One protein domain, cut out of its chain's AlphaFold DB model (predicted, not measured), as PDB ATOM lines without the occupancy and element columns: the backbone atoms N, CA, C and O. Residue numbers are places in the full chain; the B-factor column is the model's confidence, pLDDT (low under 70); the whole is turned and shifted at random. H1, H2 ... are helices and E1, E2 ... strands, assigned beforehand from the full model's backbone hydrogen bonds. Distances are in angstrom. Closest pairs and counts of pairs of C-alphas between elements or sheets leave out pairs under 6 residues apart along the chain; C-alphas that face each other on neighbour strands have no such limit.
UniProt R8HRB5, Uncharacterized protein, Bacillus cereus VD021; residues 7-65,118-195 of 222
ATOM      1  N   SER A   7      20.316  41.230  77.583       94.94
ATOM      2  CA  SER A   7      21.237  40.587  78.525       94.94
ATOM      3  C   SER A   7      21.971  41.631  79.355       94.94
ATOM      4  O   SER A   7      22.247  42.737  78.873       94.94
ATOM      5  N   PHE A   8      22.304  41.243  80.582       96.44
ATOM      6  CA  PHE A   8      23.072  41.992  81.565       96.44
ATOM      7  C   PHE A   8      24.179  41.095  82.124       96.44
ATOM      8  O   PHE A   8      23.907  40.084  82.770       96.44
ATOM      9  N   ASP A   9      25.435  41.460  81.859       96.06
ATOM     10  CA  ASP A   9      26.595  40.720  82.356       96.06
ATOM     11  C   ASP A   9      26.910  41.105  83.807       96.06
ATOM     12  O   ASP A   9      27.368  42.219  84.080       96.06
ATOM     13  N   ILE A  10      26.718  40.159  84.729       96.56
ATOM     14  CA  ILE A  10      26.912  40.364  86.173       96.56
ATOM     15  C   ILE A  10      28.383  40.370  86.612       96.56
ATOM     16  O   ILE A  10      28.663  40.454  87.811       96.56
ATOM     17  N   ASN A  11      29.344  40.288  85.687       95.62
ATOM     18  CA  ASN A  11      30.761  40.446  86.003       95.62
ATOM     19  C   ASN A  11      31.032  41.717  86.822       95.62
ATOM     20  O   ASN A  11      30.505  42.795  86.541       95.62
ATOM     21  N   ARG A  12      31.944  41.608  87.800       95.62
ATOM     22  CA  ARG A  12      32.282  42.701  88.734       95.62
ATOM     23  C   ARG A  12      32.687  44.002  88.032       95.62
ATOM     24  O   ARG A  12      32.395  45.082  88.535       95.62
ATOM     25  N   GLY A  13      33.321  43.908  86.860       94.69
ATOM     26  CA  GLY A  13      33.702  45.071  86.050       94.69
ATOM     27  C   GLY A  13      32.517  45.934  85.595       94.69
ATOM     28  O   GLY A  13      32.689  47.130  85.374       94.69
ATOM     29  N   ASN A  14      31.312  45.366  85.529       95.00
ATOM     30  CA  ASN A  14      30.106  46.059  85.076       95.00
ATOM     31  C   ASN A  14      29.284  46.658  86.224       95.00
ATOM     32  O   ASN A  14      28.305  47.354  85.969       95.00
ATOM     33  N   TRP A  15      29.671  46.456  87.489       95.12
ATOM     34  CA  TRP A  15      28.874  46.867  88.657       95.12
ATOM     35  C   TRP A  15      28.736  48.391  88.836       95.12
ATOM     36  O   TRP A  15      27.962  48.847  89.678       95.12
ATOM     37  N   GLY A  16      29.465  49.188  88.047       91.56
ATOM     38  CA  GLY A  16      29.246  50.633  87.932       91.56
ATOM     39  C   GLY A  16      27.996  51.005  87.123       91.56
ATOM     40  O   GLY A  16      27.512  52.130  87.229       91.56
ATOM     41  N   ASN A  17      27.448  50.082  86.329       91.62
ATOM     42  CA  ASN A  17      26.215  50.300  85.587       91.62
ATOM     43  C   ASN A  17      25.003  50.093  86.507       91.62
ATOM     44  O   ASN A  17      24.784  49.006  87.039       91.62
ATOM     45  N   ARG A  18      24.185  51.140  86.662       87.31
ATOM     46  CA  ARG A  18      22.985  51.111  87.512       87.31
ATOM     47  C   ARG A  18      21.962  50.048  87.096       87.31
ATOM     48  O   ARG A  18      21.243  49.559  87.949       87.31
ATOM     49  N   ASN A  19      21.929  49.672  85.816       93.38
ATOM     50  CA  ASN A  19      20.975  48.701  85.280       93.38
ATOM     51  C   ASN A  19      21.376  47.245  85.576       93.38
ATOM     52  O   ASN A  19      20.638  46.341  85.213       93.38
ATOM     53  N   ILE A  20      22.545  47.002  86.185       95.31
ATOM     54  CA  ILE A  20      22.997  45.652  86.554       95.31
ATOM     55  C   ILE A  20      22.292  45.136  87.810       95.31
ATOM     56  O   ILE A  20      22.264  43.933  88.005       95.31
ATOM     57  N   PHE A  21      21.715  46.008  88.639       96.69
ATOM     58  CA  PHE A  21      21.070  45.623  89.896       96.69
ATOM     59  C   PHE A  21      19.595  46.042  89.875       96.69
ATOM     60  O   PHE A  21      19.314  47.205  90.167       96.69
ATOM     61  N   PRO A  22      18.669  45.152  89.480       96.69
ATOM     62  CA  PRO A  22      17.235  45.425  89.539       96.69
ATOM     63  C   PRO A  22      16.711  45.341  90.979       96.69
ATOM     64  O   PRO A  22      17.326  44.696  91.825       96.69
ATOM     65  N   ASP A  23      15.537  45.915  91.240       97.25
ATOM     66  CA  ASP A  23      14.897  45.832  92.563       97.25
ATOM     67  C   ASP A  23      14.455  44.394  92.889       97.25
ATOM     68  O   ASP A  23      14.600  43.919  94.012       97.25
ATOM     69  N   VAL A  24      13.947  43.666  91.889       98.25
ATOM     70  CA  VAL A  24      13.547  42.260  92.018       98.25
ATOM     71  C   VAL A  24      14.059  41.468  90.822       98.25
ATOM     72  O   VAL A  24      13.920  41.892  89.671       98.25
ATOM     73  N   VAL A  25      14.644  40.299  91.085       98.44
ATOM     74  CA  VAL A  25      15.074  39.344  90.056       98.44
ATOM     75  C   VAL A  25      14.637  37.930  90.414       98.44
ATOM     76  O   VAL A  25      14.807  37.472  91.539       98.44
ATOM     77  N   TYR A  26      14.079  37.210  89.453       98.56
ATOM     78  CA  TYR A  26      13.723  35.812  89.632       98.56
ATOM     79  C   TYR A  26      14.959  34.918  89.473       98.56
ATOM     80  O   TYR A  26      15.673  35.011  88.474       98.56
ATOM     81  N   ALA A  27      15.222  34.048  90.445       97.94
ATOM     82  CA  ALA A  27      16.343  33.116  90.417       97.94
ATOM     83  C   ALA A  27      15.955  31.796  89.729       97.94
ATOM     84  O   ALA A  27      15.152  31.014  90.244       97.94
ATOM     85  N   ASP A  28      16.569  31.540  88.573       95.44
ATOM     86  CA  ASP A  28      16.559  30.227  87.925       95.44
ATOM     87  C   ASP A  28      17.373  29.210  88.750       95.44
ATOM     88  O   ASP A  28      18.362  29.559  89.410       95.44
ATOM     89  N   THR A  29      16.988  27.937  88.675       95.62
ATOM     90  CA  THR A  29      17.641  26.814  89.353       95.62
ATOM     91  C   THR A  29      19.133  26.762  89.055       95.62
ATOM     92  O   THR A  29      19.926  26.550  89.971       95.62
ATOM     93  N   ASN A  30      19.554  26.992  87.806       92.06
ATOM     94  CA  ASN A  30      20.973  26.898  87.437       92.06
ATOM     95  C   ASN A  30      21.857  27.879  88.212       92.06
ATOM     96  O   ASN A  30      22.946  27.509  88.649       92.06
ATOM     97  N   SER A  31      21.379  29.105  88.430       93.06
ATOM     98  CA  SER A  31      22.108  30.116  89.201       93.06
ATOM     99  C   SER A  31      22.264  29.707  90.660       93.06
ATOM    100  O   SER A  31      23.324  29.910  91.245       93.06
ATOM    101  N   VAL A  32      21.227  29.094  91.237       95.31
ATOM    102  CA  VAL A  32      21.286  28.563  92.601       95.31
ATOM    103  C   VAL A  32      22.261  27.394  92.662       95.31
ATOM    104  O   VAL A  32      23.185  27.414  93.473       95.31
ATOM    105  N   VAL A  33      22.102  26.408  91.774       94.00
ATOM    106  CA  VAL A  33      22.947  25.209  91.699       94.00
ATOM    107  C   VAL A  33      24.424  25.572  91.540       94.00
ATOM    108  O   VAL A  33      25.277  24.925  92.148       94.00
ATOM    109  N   ASP A  34      24.744  26.618  90.779       93.75
ATOM    110  CA  ASP A  34      26.119  27.087  90.630       93.75
ATOM    111  C   ASP A  34      26.757  27.494  91.963       93.75
ATOM    112  O   ASP A  34      27.923  27.164  92.189       93.75
ATOM    113  N   ILE A  35      26.006  28.154  92.851       94.12
ATOM    114  CA  ILE A  35      26.473  28.551  94.188       94.12
ATOM    115  C   ILE A  35      26.702  27.308  95.050       94.12
ATOM    116  O   ILE A  35      27.804  27.073  95.539       94.12
ATOM    117  N   ILE A  36      25.668  26.484  95.222       92.81
ATOM    118  CA  ILE A  36      25.707  25.348  96.160       92.81
ATOM    119  C   ILE A  36      26.722  24.286  95.749       92.81
ATOM    120  O   ILE A  36      27.450  23.771  96.593       92.81
ATOM    121  N   ALA A  37      26.790  23.964  94.458       91.31
ATOM    122  CA  ALA A  37      27.734  22.980  93.939       91.31
ATOM    123  C   ALA A  37      29.116  23.585  93.637       91.31
ATOM    124  O   ALA A  37      29.960  22.892  93.067       91.31
ATOM    125  N   GLN A  38      29.344  24.862  93.985       90.31
ATOM    126  CA  GLN A  38      30.607  25.579  93.782       90.31
ATOM    127  C   GLN A  38      31.131  25.426  92.345       90.31
ATOM    128  O   GLN A  38      32.308  25.155  92.091       90.31
ATOM    129  N   ARG A  39      30.218  25.554  91.375       91.12
ATOM    130  CA  ARG A  39      30.546  25.470  89.948       91.12
ATOM    131  C   ARG A  39      31.284  26.731  89.509       91.12
ATOM    132  O   ARG A  39      31.443  27.689  90.262       91.12
ATOM    133  N   ARG A  40      31.709  26.750  88.243       90.94
ATOM    134  CA  ARG A  40      32.536  27.810  87.637       90.94
ATOM    135  C   ARG A  40      32.098  29.241  87.984       90.94
ATOM    136  O   ARG A  40      32.961  30.100  88.138       90.94
ATOM    137  N   HIS A  41      30.793  29.499  88.065       92.50
ATOM    138  CA  HIS A  41      30.243  30.836  88.291       92.50
ATOM    139  C   HIS A  41      29.676  31.051  89.702       92.50
ATOM    140  O   HIS A  41      29.291  32.176  90.013       92.50
ATOM    141  N   GLY A  42      29.691  30.036  90.574       95.12
ATOM    142  CA  GLY A  42      29.025  30.061  91.880       95.12
ATOM    143  C   GLY A  42      29.402  31.256  92.748       95.12
ATOM    144  O   GLY A  42      28.532  32.032  93.133       95.12
ATOM    145  N   GLN A  43      30.703  31.474  92.962       96.75
ATOM    146  CA  GLN A  43      31.184  32.601  93.769       96.75
ATOM    147  C   GLN A  43      30.735  33.959  93.212       96.75
ATOM    148  O   GLN A  43      30.375  34.855  93.968       96.75
ATOM    149  N   LEU A  44      30.759  34.130  91.887       96.94
ATOM    150  CA  LEU A  44      30.376  35.397  91.269       96.94
ATOM    151  C   LEU A  44      28.870  35.649  91.390       96.94
ATOM    152  O   LEU A  44      28.476  36.780  91.666       96.94
ATOM    153  N   VAL A  45      28.047  34.615  91.196       97.25
ATOM    154  CA  VAL A  45      26.594  34.710  91.388       97.25
ATOM    155  C   VAL A  45      26.292  35.059  92.846       97.25
ATOM    156  O   VAL A  45      25.539  35.993  93.098       97.25
ATOM    157  N   GLU A  46      26.931  34.394  93.807       97.88
ATOM    158  CA  GLU A  46      26.766  34.698  95.232       97.88
ATOM    159  C   GLU A  46      27.165  36.143  95.575       97.88
ATOM    160  O   GLU A  46      26.429  36.852  96.264       97.88
ATOM    161  N   ASP A  47      28.309  36.616  95.076       97.94
ATOM    162  CA  ASP A  47      28.751  37.994  95.311       97.94
ATOM    163  C   ASP A  47      27.795  39.016  94.689       97.94
ATOM    164  O   ASP A  47      27.557  40.081  95.266       97.94
ATOM    165  N   TYR A  48      27.234  38.691  93.522       98.19
ATOM    166  CA  TYR A  48      26.201  39.495  92.885       98.19
ATOM    167  C   TYR A  48      24.943  39.576  93.761       98.19
ATOM    168  O   TYR A  48      24.453  40.680  93.984       98.19
ATOM    169  N   LEU A  49      24.475  38.461  94.337       97.94
ATOM    170  CA  LEU A  49      23.333  38.455  95.265       97.94
ATOM    171  C   LEU A  49      23.600  39.291  96.521       97.94
ATOM    172  O   LEU A  49      22.762  40.098  96.922       97.94
ATOM    173  N   LYS A  50      24.796  39.184  97.112       97.94
ATOM    174  CA  LYS A  50      25.198  40.033  98.249       97.94
ATOM    175  C   LYS A  50      25.161  41.515  97.880       97.94
ATOM    176  O   LYS A  50      24.730  42.346  98.677       97.94
ATOM    177  N   ARG A  51      25.615  41.861  96.672       97.62
ATOM    178  CA  ARG A  51      25.618  43.247  96.192       97.62
ATOM    179  C   ARG A  51      24.219  43.758  95.846       97.62
ATOM    180  O   ARG A  51      23.971  44.945  96.051       97.62
ATOM    181  N   LEU A  52      23.338  42.889  95.356       97.69
ATOM    182  CA  LEU A  52      21.926  43.173  95.099       97.69
ATOM    183  C   LEU A  52      21.221  43.612  96.391       97.69
ATOM    184  O   LEU A  52      20.655  44.699  96.428       97.69
ATOM    185  N   ILE A  53      21.384  42.844  97.474       97.38
ATOM    186  CA  ILE A  53      20.808  43.155  98.795       97.38
ATOM    187  C   ILE A  53      21.362  44.457  99.377       97.38
ATOM    188  O   ILE A  53      20.622  45.262  99.928       97.38
ATOM    189  N   GLN A  54      22.660  44.728  99.206       96.50
ATOM    190  CA  GLN A  54      23.262  46.010  99.612       96.50
ATOM    191  C   GLN A  54      22.703  47.228  98.861       96.50
ATOM    192  O   GLN A  54      23.007  48.362  99.229       96.50
ATOM    193  N   LYS A  55      21.978  47.000  97.765       95.25
ATOM    194  CA  LYS A  55      21.313  48.017  96.950       95.25
ATOM    195  C   LYS A  55      19.793  47.974  97.113       95.25
ATOM    196  O   LYS A  55      19.100  48.492  96.248       95.25
ATOM    197  N   ASP A  56      19.312  47.350  98.187       95.25
ATOM    198  CA  ASP A  56      17.893  47.191  98.516       95.25
ATOM    199  C   ASP A  56      17.095  46.339  97.508       95.25
ATOM    200  O   ASP A  56      15.868  46.314  97.553       95.25
ATOM    201  N   GLY A  57      17.781  45.612  96.617       97.69
ATOM    202  CA  GLY A  57      17.161  44.641  95.720       97.69
ATOM    203  C   GLY A  57      17.073  43.250  96.345       97.69
ATOM    204  O   GLY A  57      17.776  42.945  97.307       97.69
ATOM    205  N   MET A  58      16.256  42.367  95.774       98.38
ATOM    206  CA  MET A  58      16.076  40.998  96.269       98.38
ATOM    207  C   MET A  58      15.868  39.976  95.154       98.38
ATOM    208  O   MET A  58      15.529  40.320  94.017       98.38
ATOM    209  N   ILE A  59      16.037  38.697  95.496       98.56
ATOM    210  CA  ILE A  59      15.611  37.599  94.627       98.56
ATOM    211  C   ILE A  59      14.210  37.103  94.979       98.56
ATOM    212  O   ILE A  59      13.788  37.135  96.133       98.56
ATOM    213  N   ILE A  60      13.512  36.570  93.985       98.50
ATOM    214  CA  ILE A  60      12.349  35.706  94.192       98.50
ATOM    215  C   ILE A  60      12.592  34.354  93.522       98.50
ATOM    216  O   ILE A  60      13.347  34.260  92.554       98.50
ATOM    217  N   TRP A  61      11.955  33.298  94.008       98.44
ATOM    218  CA  TRP A  61      11.976  31.981  93.364       98.44
ATOM    219  C   TRP A  61      10.652  31.260  93.591       98.44
ATOM    220  O   TRP A  61       9.934  31.559  94.543       98.44
ATOM    221  N   SER A  62      10.308  30.302  92.732       97.94
ATOM    222  CA  SER A  62       9.041  29.569  92.857       97.94
ATOM    223  C   SER A  62       9.232  28.171  93.441       97.94
ATOM    224  O   SER A  62      10.349  27.664  93.578       97.94
ATOM    225  N   GLN A  63       8.114  27.505  93.746       96.50
ATOM    226  CA  GLN A  63       8.126  26.084  94.100       96.50
ATOM    227  C   GLN A  63       8.741  25.223  92.986       96.50
ATOM    228  O   GLN A  63       9.351  24.198  93.276       96.50
ATOM    229  N   HIS A  64       8.640  25.642  91.717       96.81
ATOM    230  CA  HIS A  64       9.293  24.927  90.623       96.81
ATOM    231  C   HIS A  64      10.817  24.912  90.783       96.81
ATOM    232  O   HIS A  64      11.393  23.831  90.685       96.81
ATOM    233  N   THR A  65      11.438  26.052  91.113       97.69
ATOM    234  CA  THR A  65      12.875  26.135  91.429       97.69
ATOM    235  C   THR A  65      13.242  25.172  92.557       97.69
ATOM    236  O   THR A  65      14.202  24.415  92.442       97.69
ATOM    237  N   SER A 118      18.080  23.224 103.854       97.75
ATOM    238  CA  SER A 118      19.265  24.058 104.071       97.75
ATOM    239  C   SER A 118      19.506  25.031 102.914       97.75
ATOM    240  O   SER A 118      19.926  26.162 103.153       97.75
ATOM    241  N   ILE A 119      19.258  24.612 101.670       97.81
ATOM    242  CA  ILE A 119      19.370  25.475 100.487       97.81
ATOM    243  C   ILE A 119      18.290  26.550 100.516       97.81
ATOM    244  O   ILE A 119      18.592  27.717 100.277       97.81
ATOM    245  N   LYS A 120      17.052  26.186 100.861       97.81
ATOM    246  CA  LYS A 120      15.963  27.148 101.036       97.81
ATOM    247  C   LYS A 120      16.319  28.211 102.078       97.81
ATOM    248  O   LYS A 120      16.282  29.394 101.757       97.81
ATOM    249  N   GLY A 121      16.753  27.800 103.272       97.94
ATOM    250  CA  GLY A 121      17.161  28.732 104.331       97.94
ATOM    251  C   GLY A 121      18.364  29.606 103.951       97.94
ATOM    252  O   GLY A 121      18.516  30.720 104.446       97.94
ATOM    253  N   TYR A 122      19.220  29.137 103.039       97.75
ATOM    254  CA  TYR A 122      20.271  29.963 102.452       97.75
ATOM    255  C   TYR A 122      19.713  31.018 101.481       97.75
ATOM    256  O   TYR A 122      20.095  32.183 101.568       97.75
ATOM    257  N   LEU A 123      18.790  30.643 100.588       97.75
ATOM    258  CA  LEU A 123      18.151  31.573  99.646       97.75
ATOM    259  C   LEU A 123      17.335  32.666 100.348       97.75
ATOM    260  O   LEU A 123      17.338  33.810  99.896       97.75
ATOM    261  N   GLU A 124      16.706  32.344 101.479       98.06
ATOM    262  CA  GLU A 124      15.949  33.286 102.323       98.06
ATOM    263  C   GLU A 124      16.803  34.439 102.880       98.06
ATOM    264  O   GLU A 124      16.267  35.467 103.285       98.06
ATOM    265  N   GLN A 125      18.136  34.340 102.827       97.44
ATOM    266  CA  GLN A 125      19.033  35.458 103.150       97.44
ATOM    267  C   GLN A 125      19.068  36.536 102.053       97.44
ATOM    268  O   GLN A 125      19.503  37.657 102.313       97.44
ATOM    269  N   PHE A 126      18.642  36.204 100.830       98.00
ATOM    270  CA  PHE A 126      18.691  37.082  99.657       98.00
ATOM    271  C   PHE A 126      17.306  37.473  99.129       98.00
ATOM    272  O   PHE A 126      17.214  38.255  98.181       98.00
ATOM    273  N   GLY A 127      16.227  36.913  99.672       97.69
ATOM    274  CA  GLY A 127      14.900  37.118  99.108       97.69
ATOM    275  C   GLY A 127      13.840  36.181  99.659       97.69
ATOM    276  O   GLY A 127      13.965  35.684 100.775       97.69
ATOM    277  N   THR A 128      12.795  35.929  98.869       98.06
ATOM    278  CA  THR A 128      11.658  35.099  99.294       98.06
ATOM    279  C   THR A 128      11.175  34.127  98.222       98.06
ATOM    280  O   THR A 128      11.205  34.408  97.021       98.06
ATOM    281  N   GLN A 129      10.639  32.995  98.674       98.00
ATOM    282  CA  GLN A 129       9.842  32.119  97.830       98.00
ATOM    283  C   GLN A 129       8.485  32.780  97.547       98.00
ATOM    284  O   GLN A 129       7.876  33.343  98.459       98.00
ATOM    285  N   VAL A 130       8.002  32.687  96.309       96.94
ATOM    286  CA  VAL A 130       6.658  33.138  95.921       96.94
ATOM    287  C   VAL A 130       5.679  31.966  95.881       96.94
ATOM    288  O   VAL A 130       5.994  30.884  95.371       96.94
ATOM    289  N   GLU A 131       4.484  32.184  96.428       93.44
ATOM    290  CA  GLU A 131       3.374  31.233  96.381       93.44
ATOM    291  C   GLU A 131       2.480  31.543  95.185       93.44
ATOM    292  O   GLU A 131       1.906  32.624  95.083       93.44
ATOM    293  N   GLN A 132       2.351  30.582  94.272       92.25
ATOM    294  CA  GLN A 132       1.679  30.801  92.995       92.25
ATOM    295  C   GLN A 132       0.601  29.758  92.748       92.25
ATOM    296  O   GLN A 132       0.702  28.606  93.173       92.25
ATOM    297  N   ASN A 133      -0.427  30.149  91.996       94.12
ATOM    298  CA  ASN A 133      -1.406  29.196  91.499       94.12
ATOM    299  C   ASN A 133      -0.760  28.324  90.411       94.12
ATOM    300  O   ASN A 133      -0.544  28.777  89.286       94.12
ATOM    301  N   GLU A 134      -0.485  27.067  90.756       93.81
ATOM    302  CA  GLU A 134       0.198  26.106  89.887       93.81
ATOM    303  C   GLU A 134      -0.488  25.939  88.524       93.81
ATOM    304  O   GLU A 134       0.179  25.873  87.495       93.81
ATOM    305  N   GLN A 135      -1.824  25.947  88.488       95.75
ATOM    306  CA  GLN A 135      -2.568  25.825  87.237       95.75
ATOM    307  C   GLN A 135      -2.305  27.025  86.313       95.75
ATOM    308  O   GLN A 135      -1.997  26.833  85.139       95.75
ATOM    309  N   LYS A 136      -2.315  28.255  86.849       95.88
ATOM    310  CA  LYS A 136      -1.986  29.465  86.072       95.88
ATOM    311  C   LYS A 136      -0.552  29.438  85.538       95.88
ATOM    312  O   LYS A 136      -0.326  29.816  84.389       95.88
ATOM    313  N   VAL A 137       0.403  28.978  86.352       96.75
ATOM    314  CA  VAL A 137       1.808  28.817  85.938       96.75
ATOM    315  C   VAL A 137       1.902  27.823  84.781       96.75
ATOM    316  O   VAL A 137       2.529  28.123  83.767       96.75
ATOM    317  N   LEU A 138       1.259  26.658  84.899       96.31
ATOM    318  CA  LEU A 138       1.273  25.618  83.867       96.31
ATOM    319  C   LEU A 138       0.620  26.079  82.561       96.31
ATOM    320  O   LEU A 138       1.158  25.807  81.486       96.31
ATOM    321  N   ASP A 139      -0.508  26.784  82.637       95.81
ATOM    322  CA  ASP A 139      -1.218  27.271  81.453       95.81
ATOM    323  C   ASP A 139      -0.409  28.338  80.709       95.81
ATOM    324  O   ASP A 139      -0.259  28.267  79.486       95.81
ATOM    325  N   LEU A 140       0.201  29.286  81.429       95.94
ATOM    326  CA  LEU A 140       1.110  30.258  80.820       95.94
ATOM    327  C   LEU A 140       2.372  29.582  80.262       95.94
ATOM    328  O   LEU A 140       2.750  29.853  79.124       95.94
ATOM    329  N   ALA A 141       2.985  28.652  80.996       96.19
ATOM    330  CA  ALA A 141       4.177  27.941  80.535       96.19
ATOM    331  C   ALA A 141       3.931  27.152  79.239       96.19
ATOM    332  O   ALA A 141       4.782  27.153  78.353       96.19
ATOM    333  N   ARG A 142       2.763  26.512  79.090       95.56
ATOM    334  CA  ARG A 142       2.380  25.812  77.850       95.56
ATOM    335  C   ARG A 142       2.231  26.763  76.667       95.56
ATOM    336  O   ARG A 142       2.705  26.435  75.580       95.56
ATOM    337  N   ARG A 143       1.620  27.937  76.874       93.38
ATOM    338  CA  ARG A 143       1.532  28.979  75.837       93.38
ATOM    339  C   ARG A 143       2.926  29.447  75.417       93.38
ATOM    340  O   ARG A 143       3.258  29.391  74.239       93.38
ATOM    341  N   LEU A 144       3.778  29.790  76.386       93.38
ATOM    342  CA  LEU A 144       5.164  30.198  76.129       93.38
ATOM    343  C   LEU A 144       5.964  29.116  75.387       93.38
ATOM    344  O   LEU A 144       6.715  29.431  74.464       93.38
ATOM    345  N   TYR A 145       5.775  27.848  75.754       93.62
ATOM    346  CA  TYR A 145       6.401  26.706  75.089       93.62
ATOM    347  C   TYR A 145       5.998  26.620  73.611       93.62
ATOM    348  O   TYR A 145       6.867  26.504  72.746       93.62
ATOM    349  N   GLY A 146       4.698  26.740  73.317       90.25
ATOM    350  CA  GLY A 146       4.171  26.726  71.951       90.25
ATOM    351  C   GLY A 146       4.662  27.898  71.096       90.25
ATOM    352  O   GLY A 146       4.990  27.702  69.928       90.25
ATOM    353  N   SER A 147       4.770  29.095  71.678       87.75
ATOM    354  CA  SER A 147       5.122  30.319  70.943       87.75
ATOM    355  C   SER A 147       6.629  30.545  70.779       87.75
ATOM    356  O   SER A 147       7.056  31.137  69.787       87.75
ATOM    357  N   HIS A 148       7.456  30.096  71.731       85.12
ATOM    358  CA  HIS A 148       8.887  30.443  71.778       85.12
ATOM    359  C   HIS A 148       9.838  29.239  71.697       85.12
ATOM    360  O   HIS A 148      11.049  29.428  71.539       85.12
ATOM    361  N   GLY A 149       9.315  28.006  71.748       76.56
ATOM    362  CA  GLY A 149      10.067  26.785  71.443       76.56
ATOM    363  C   GLY A 149      11.292  26.549  72.334       76.56
ATOM    364  O   GLY A 149      12.315  26.063  71.844       76.56
ATOM    365  N   ASN A 150      11.223  26.950  73.607       84.62
ATOM    366  CA  ASN A 150      12.226  26.614  74.623       84.62
ATOM    367  C   ASN A 150      11.771  25.402  75.458       84.62
ATOM    368  O   ASN A 150      10.699  24.868  75.203       84.62
ATOM    369  N   SER A 151      12.549  24.927  76.436       92.94
ATOM    370  CA  SER A 151      12.113  23.818  77.291       92.94
ATOM    371  C   SER A 151      10.890  24.211  78.134       92.94
ATOM    372  O   SER A 151      10.747  25.359  78.559       92.94
ATOM    373  N   ILE A 152       9.988  23.257  78.400       94.94
ATOM    374  CA  ILE A 152       8.799  23.520  79.229       94.94
ATOM    375  C   ILE A 152       9.171  23.918  80.668       94.94
ATOM    376  O   ILE A 152       8.416  24.643  81.311       94.94
ATOM    377  N   LYS A 153      10.334  23.478  81.161       95.31
ATOM    378  CA  LYS A 153      10.860  23.833  82.486       95.31
ATOM    379  C   LYS A 153      11.264  25.308  82.537       95.31
ATOM    380  O   LYS A 153      10.732  26.057  83.351       95.31
ATOM    381  N   ASP A 154      12.036  25.772  81.555       95.81
ATOM    382  CA  ASP A 154      12.394  27.195  81.435       95.81
ATOM    383  C   ASP A 154      11.150  28.071  81.249       95.81
ATOM    384  O   ASP A 154      11.030  29.142  81.843       95.81
ATOM    385  N   CYS A 155      10.164  27.590  80.482       96.06
ATOM    386  CA  CYS A 155       8.885  28.287  80.325       96.06
ATOM    387  C   CYS A 155       8.128  28.437  81.655       96.06
ATOM    388  O   CYS A 155       7.448  29.443  81.845       96.06
ATOM    389  N   ARG A 156       8.245  27.480  82.587       97.06
ATOM    390  CA  ARG A 156       7.650  27.595  83.929       97.06
ATOM    391  C   ARG A 156       8.376  28.623  84.786       97.06
ATOM    392  O   ARG A 156       7.693  29.361  85.484       97.06
ATOM    393  N   HIS A 157       9.701  28.749  84.693       97.69
ATOM    394  CA  HIS A 157      10.428  29.840  85.357       97.69
ATOM    395  C   HIS A 157       9.968  31.213  84.862       97.69
ATOM    396  O   HIS A 157       9.671  32.095  85.665       97.69
ATOM    397  N   VAL A 158       9.839  31.381  83.542       96.75
ATOM    398  CA  VAL A 158       9.341  32.634  82.952       96.75
ATOM    399  C   VAL A 158       7.897  32.908  83.358       96.75
ATOM    400  O   VAL A 158       7.583  34.031  83.738       96.75
ATOM    401  N   ALA A 159       7.026  31.898  83.321       96.94
ATOM    402  CA  ALA A 159       5.641  32.036  83.761       96.94
ATOM    403  C   ALA A 159       5.552  32.429  85.244       96.94
ATOM    404  O   ALA A 159       4.820  33.354  85.587       96.94
ATOM    405  N   SER A 160       6.338  31.774  86.102       97.62
ATOM    406  CA  SER A 160       6.456  32.107  87.519       97.62
ATOM    407  C   SER A 160       6.900  33.554  87.724       97.62
ATOM    408  O   SER A 160       6.219  34.289  88.426       97.62
ATOM    409  N   ALA A 161       7.992  33.993  87.095       97.56
ATOM    410  CA  ALA A 161       8.451  35.377  87.211       97.56
ATOM    411  C   ALA A 161       7.380  36.372  86.731       97.56
ATOM    412  O   ALA A 161       7.080  37.356  87.407       97.56
ATOM    413  N   ASN A 162       6.762  36.086  85.583       96.88
ATOM    414  CA  ASN A 162       5.827  37.000  84.948       96.88
ATOM    415  C   ASN A 162       4.550  37.215  85.768       96.88
ATOM    416  O   ASN A 162       4.095  38.354  85.864       96.88
ATOM    417  N   LEU A 163       4.015  36.161  86.392       96.44
ATOM    418  CA  LEU A 163       2.831  36.249  87.256       96.44
ATOM    419  C   LEU A 163       3.073  37.067  88.537       96.44
ATOM    420  O   LEU A 163       2.112  37.568  89.110       96.44
ATOM    421  N   GLU A 164       4.333  37.260  88.935       96.75
ATOM    422  CA  GLU A 164       4.726  38.149  90.041       96.75
ATOM    423  C   GLU A 164       5.037  39.582  89.586       96.75
ATOM    424  O   GLU A 164       5.557  40.387  90.356       96.75
ATOM    425  N   GLY A 165       4.780  39.923  88.319       96.56
ATOM    426  CA  GLY A 165       5.129  41.241  87.791       96.56
ATOM    427  C   GLY A 165       6.624  41.415  87.499       96.56
ATOM    428  O   GLY A 165       7.096  42.543  87.365       96.56
ATOM    429  N   VAL A 166       7.390  40.321  87.404       97.50
ATOM    430  CA  VAL A 166       8.848  40.352  87.222       97.50
ATOM    431  C   VAL A 166       9.231  39.853  85.828       97.50
ATOM    432  O   VAL A 166       8.826  38.781  85.387       97.50
ATOM    433  N   ASN A 167      10.064  40.623  85.123       96.88
ATOM    434  CA  ASN A 167      10.693  40.218  83.858       96.88
ATOM    435  C   ASN A 167      12.227  40.125  83.947       96.88
ATOM    436  O   ASN A 167      12.893  39.910  82.938       96.88
ATOM    437  N   SER A 168      12.793  40.290  85.141       98.19
ATOM    438  CA  SER A 168      14.219  40.107  85.416       98.19
ATOM    439  C   SER A 168      14.485  38.670  85.852       98.19
ATOM    440  O   SER A 168      13.902  38.226  86.838       98.19
ATOM    441  N   ILE A 169      15.376  37.952  85.166       98.06
ATOM    442  CA  ILE A 169      15.745  36.566  85.498       98.06
ATOM    443  C   ILE A 169      17.262  36.446  85.639       98.06
ATOM    444  O   ILE A 169      18.003  36.862  84.751       98.06
ATOM    445  N   LEU A 170      17.716  35.851  86.741       98.12
ATOM    446  CA  LEU A 170      19.108  35.499  87.002       98.12
ATOM    447  C   LEU A 170      19.350  34.051  86.567       98.12
ATOM    448  O   LEU A 170      18.926  33.120  87.253       98.12
ATOM    449  N   THR A 171      20.057  33.849  85.459       96.44
ATOM    450  CA  THR A 171      20.329  32.530  84.863       96.44
ATOM    451  C   THR A 171      21.681  32.512  84.148       96.44
ATOM    452  O   THR A 171      22.228  33.550  83.782       96.44
ATOM    453  N   GLN A 172      22.223  31.317  83.916       94.06
ATOM    454  CA  GLN A 172      23.341  31.117  82.989       94.06
ATOM    455  C   GLN A 172      22.879  30.635  81.607       94.06
ATOM    456  O   GLN A 172      23.698  30.548  80.689       94.06
ATOM    457  N   ASP A 173      21.589  30.345  81.426       92.56
ATOM    458  CA  ASP A 173      21.058  29.827  80.173       92.56
ATOM    459  C   ASP A 173      20.688  30.948  79.185       92.56
ATOM    460  O   ASP A 173      19.827  31.799  79.417       92.56
ATOM    461  N   VAL A 174      21.326  30.907  78.015       90.38
ATOM    462  CA  VAL A 174      21.049  31.806  76.888       90.38
ATOM    463  C   VAL A 174      19.666  31.559  76.267       90.38
ATOM    464  O   VAL A 174      19.143  32.434  75.570       90.38
ATOM    465  N   GLY A 175      19.056  30.393  76.507       91.38
ATOM    466  CA  GLY A 175      17.707  30.043  76.062       91.38
ATOM    467  C   GLY A 175      16.661  31.080  76.470       91.38
ATOM    468  O   GLY A 175      15.773  31.400  75.674       91.38
ATOM    469  N   PHE A 176      16.834  31.714  77.633       93.81
ATOM    470  CA  PHE A 176      15.940  32.761  78.126       93.81
ATOM    471  C   PHE A 176      15.897  34.017  77.240       93.81
ATOM    472  O   PHE A 176      14.892  34.723  77.227       93.81
ATOM    473  N   LEU A 177      16.913  34.271  76.405       91.88
ATOM    474  CA  LEU A 177      16.889  35.403  75.465       91.88
ATOM    475  C   LEU A 177      15.841  35.266  74.342       91.88
ATOM    476  O   LEU A 177      15.670  36.194  73.545       91.88
ATOM    477  N   ARG A 178      15.178  34.107  74.231       89.56
ATOM    478  CA  ARG A 178      14.124  33.836  73.240       89.56
ATOM    479  C   ARG A 178      12.753  34.368  73.648       89.56
ATOM    480  O   ARG A 178      11.911  34.558  72.775       89.56
ATOM    481  N   PHE A 179      12.522  34.570  74.941       90.12
ATOM    482  CA  PHE A 179      11.252  35.098  75.425       90.12
ATOM    483  C   PHE A 179      11.188  36.613  75.190       90.12
ATOM    484  O   PHE A 179      12.231  37.266  75.133       90.12
ATOM    485  N   PRO A 180       9.993  37.190  75.017       88.50
ATOM    486  CA  PRO A 180       9.832  38.624  74.828       88.50
ATOM    487  C   PRO A 180      10.054  39.398  76.127       88.50
ATOM    488  O   PRO A 180       9.577  38.999  77.186       88.50
ATOM    489  N   ASN A 181      10.724  40.548  76.018       90.69
ATOM    490  CA  ASN A 181      10.819  41.559  77.074       90.69
ATOM    491  C   ASN A 181      11.385  41.065  78.416       90.69
ATOM    492  O   ASN A 181      11.046  41.635  79.450       90.69
ATOM    493  N   LEU A 182      12.266  40.059  78.430       95.31
ATOM    494  CA  LEU A 182      13.036  39.712  79.625       95.31
ATOM    495  C   LEU A 182      14.323  40.533  79.731       95.31
ATOM    496  O   LEU A 182      14.963  40.901  78.740       95.31
ATOM    497  N   ASN A 183      14.719  40.744  80.981       96.94
ATOM    498  CA  ASN A 183      16.015  41.238  81.411       96.94
ATOM    499  C   ASN A 183      16.800  40.050  81.974       96.94
ATOM    500  O   ASN A 183      16.532  39.590  83.082       96.94
ATOM    501  N   VAL A 184      17.737  39.510  81.195       97.00
ATOM    502  CA  VAL A 184      18.460  38.279  81.543       97.00
ATOM    503  C   VAL A 184      19.813  38.629  82.153       97.00
ATOM    504  O   VAL A 184      20.707  39.114  81.459       97.00
ATOM    505  N   TYR A 185      19.966  38.377  83.447       97.50
ATOM    506  CA  TYR A 185      21.176  38.627  84.224       97.50
ATOM    507  C   TYR A 185      21.976  37.334  84.339       97.50
ATOM    508  O   TYR A 185      21.449  36.317  84.779       97.50
ATOM    509  N   GLY A 186      23.250  37.359  83.961       96.56
ATOM    510  CA  GLY A 186      24.104  36.177  84.035       96.56
ATOM    511  C   GLY A 186      25.527  36.442  83.579       96.56
ATOM    512  O   GLY A 186      25.916  37.583  83.346       96.56
ATOM    513  N   VAL A 187      26.326  35.381  83.487       93.62
ATOM    514  CA  VAL A 187      27.755  35.455  83.147       93.62
ATOM    515  C   VAL A 187      28.202  34.318  82.221       93.62
ATOM    516  O   VAL A 187      29.397  34.113  82.006       93.62
ATOM    517  N   SER A 188      27.280  33.573  81.610       90.38
ATOM    518  CA  SER A 188      27.657  32.657  80.533       90.38
ATOM    519  C   SER A 188      28.238  33.426  79.345       90.38
ATOM    520  O   SER A 188      27.967  34.614  79.146       90.38
ATOM    521  N   TYR A 189      29.087  32.758  78.564       86.81
ATOM    522  CA  TYR A 189      29.825  33.382  77.465       86.81
ATOM    523  C   TYR A 189      28.894  34.133  76.500       86.81
ATOM    524  O   TYR A 189      29.162  35.269  76.113       86.81
ATOM    525  N   GLU A 190      27.761  33.534  76.159       86.75
ATOM    526  CA  GLU A 190      26.777  34.090  75.242       86.75
ATOM    527  C   GLU A 190      26.049  35.313  75.813       86.75
ATOM    528  O   GLU A 190      25.735  36.233  75.053       86.75
ATOM    529  N   LEU A 191      25.797  35.346  77.127       88.75
ATOM    530  CA  LEU A 191      25.220  36.512  77.802       88.75
ATOM    531  C   LEU A 191      26.222  37.669  77.833       88.75
ATOM    532  O   LEU A 191      25.849  38.803  77.539       88.75
ATOM    533  N   GLN A 192      27.504  37.382  78.078       89.69
ATOM    534  CA  GLN A 192      28.567  38.390  78.029       89.69
ATOM    535  C   GLN A 192      28.706  39.007  76.631       89.69
ATOM    536  O   GLN A 192      28.782  40.224  76.497       89.69
ATOM    537  N   GLN A 193      28.691  38.188  75.574       87.38
ATOM    538  CA  GLN A 193      28.770  38.677  74.190       87.38
ATOM    539  C   GLN A 193      27.532  39.486  73.770       87.38
ATOM    540  O   GLN A 193      27.618  40.351  72.898       87.38
ATOM    541  N   GLY A 194      26.367  39.200  74.362       82.50
ATOM    542  CA  GLY A 194      25.126  39.937  74.115       82.50
ATOM    543  C   GLY A 194      25.021  41.262  74.878       82.50
ATOM    544  O   GLY A 194      24.247  42.138  74.474       82.50
ATOM    545  N   TYR A 195      25.782  41.418  75.960       89.56
ATOM    546  CA  TYR A 195      25.732  42.594  76.813       89.56
ATOM    547  C   TYR A 195      26.406  43.801  76.155       89.56
ATOM    548  O   TYR A 195      27.518  43.732  75.634       89.56
TER     549      TYR A 195
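Overview. This is residues 7 to 65 and 118 to 195 of the 222 residues of an uncharacterized protein of Bacillus cereus VD021 (UniProt R8HRB5). A strongly twisted sheet of six short parallel strands is the core, with H5 and H7 on one face and H2 on the other: three layers, helices on both faces of a sheet. H4, the longest helix, packs on H5 and makes one end of the long axis; the loop of residues 10 to 23 lies toward the other. The printed part has 137 residues, with seven named helices and six named strands in the order E1 E2 H1 H2 E3 H3 E4 H4 H5 E5 H6 E6 H7; the class is mixed, helices and strands. The whole is compact, with a radius of gyration of the C-alphas of 14.0 A and spans of 38 by 34 by 27 A.

Arrangement. The sheet runs E1, residues 7 to 9, E6, 183 to 186, E5, 168 to 170, E2, 24 to 27, E3, 58 to 62, and E4, 127 to 130. Within hydrogen-bond range are N 8 and O 184 at 2.8 A, N 169 and O 183 at 2.9 A, N 26 and O 168 at 2.8 A, N 25 and O 58 at 3.1 A, and N 130 and O 61 at 2.9 A. H5, residues 152 to 163, is over E2 at a height of 7.6 A over the sheet, only just not over E3, on which 2 of its C-alphas fall; the closest C-alphas of H5 and E2, Ala 161 and Tyr 26, are 5.8 A apart. H4, residues 134 to 148, is not on the sheet but touches H5 at a steep tilt of 64 degrees, opposite ways; their closest C-alphas, Ala 141 and Cys 155, are 4.7 A apart. H7, residues 189 to 194, is over E1; their closest C-alphas, Gln 192 and Asp 9, are 5.3 A apart. H2, residues 42 to 53, is only just over E3, with 3 C-alphas falling on it; Leu 52 and Met 58 are closest, 6.3 A between C-alphas. H1, residues 29 to 36, touches H2 residues 42 to 46 alone, about perpendicular at 77 degrees; the closest C-alphas, Ile 35 and Gly 42, are 3.8 A apart. H6, residues 174 to 178, is over E6 at a height of 8.9 A over the sheet, and H3, residues 118 to 123, only grazes the sheet with residues 120 to 123. Strand-helix-strand units, parallel neighbour strands with helices between, are E2, H1 H2, E3 and E5, H6, E6; E4, H4 H5, E5 is a split one, with E2 and E3 between its strands; the three crossovers are right-handed. Every O i to N i+4 pair is within hydrogen-bond range in H2, H3, H4, H5 and H7, 3 of 4 in H1 and 0 of 1 in H6, where 2 of 2 O i to N i+3 pairs are.

Along the chain. E3, the longest strand, spans 13.8 A from first to last C-alpha. H4 spans 20.5 A, H2 16.9 A and H5 16.2 A. E1 begins at C-alpha 7 (21.237, 40.587, 78.525), H4 at C-alpha 134 (0.198, 26.106, 89.887), and H7 ends at C-alpha 194 (25.126, 39.937, 74.115).

Size, cuts and confidence. The two C-alphas farthest apart, those of Gly 13 and Gln 135, are 41.1 A apart. Residues 66 to 117 are not printed, and C-alphas 65 and 118 are 14.3 A apart across the cut. The link E1 to E2, 14 residues, is long. Mean pLDDT of the printed part is 94.8, and no printed residue is under 70.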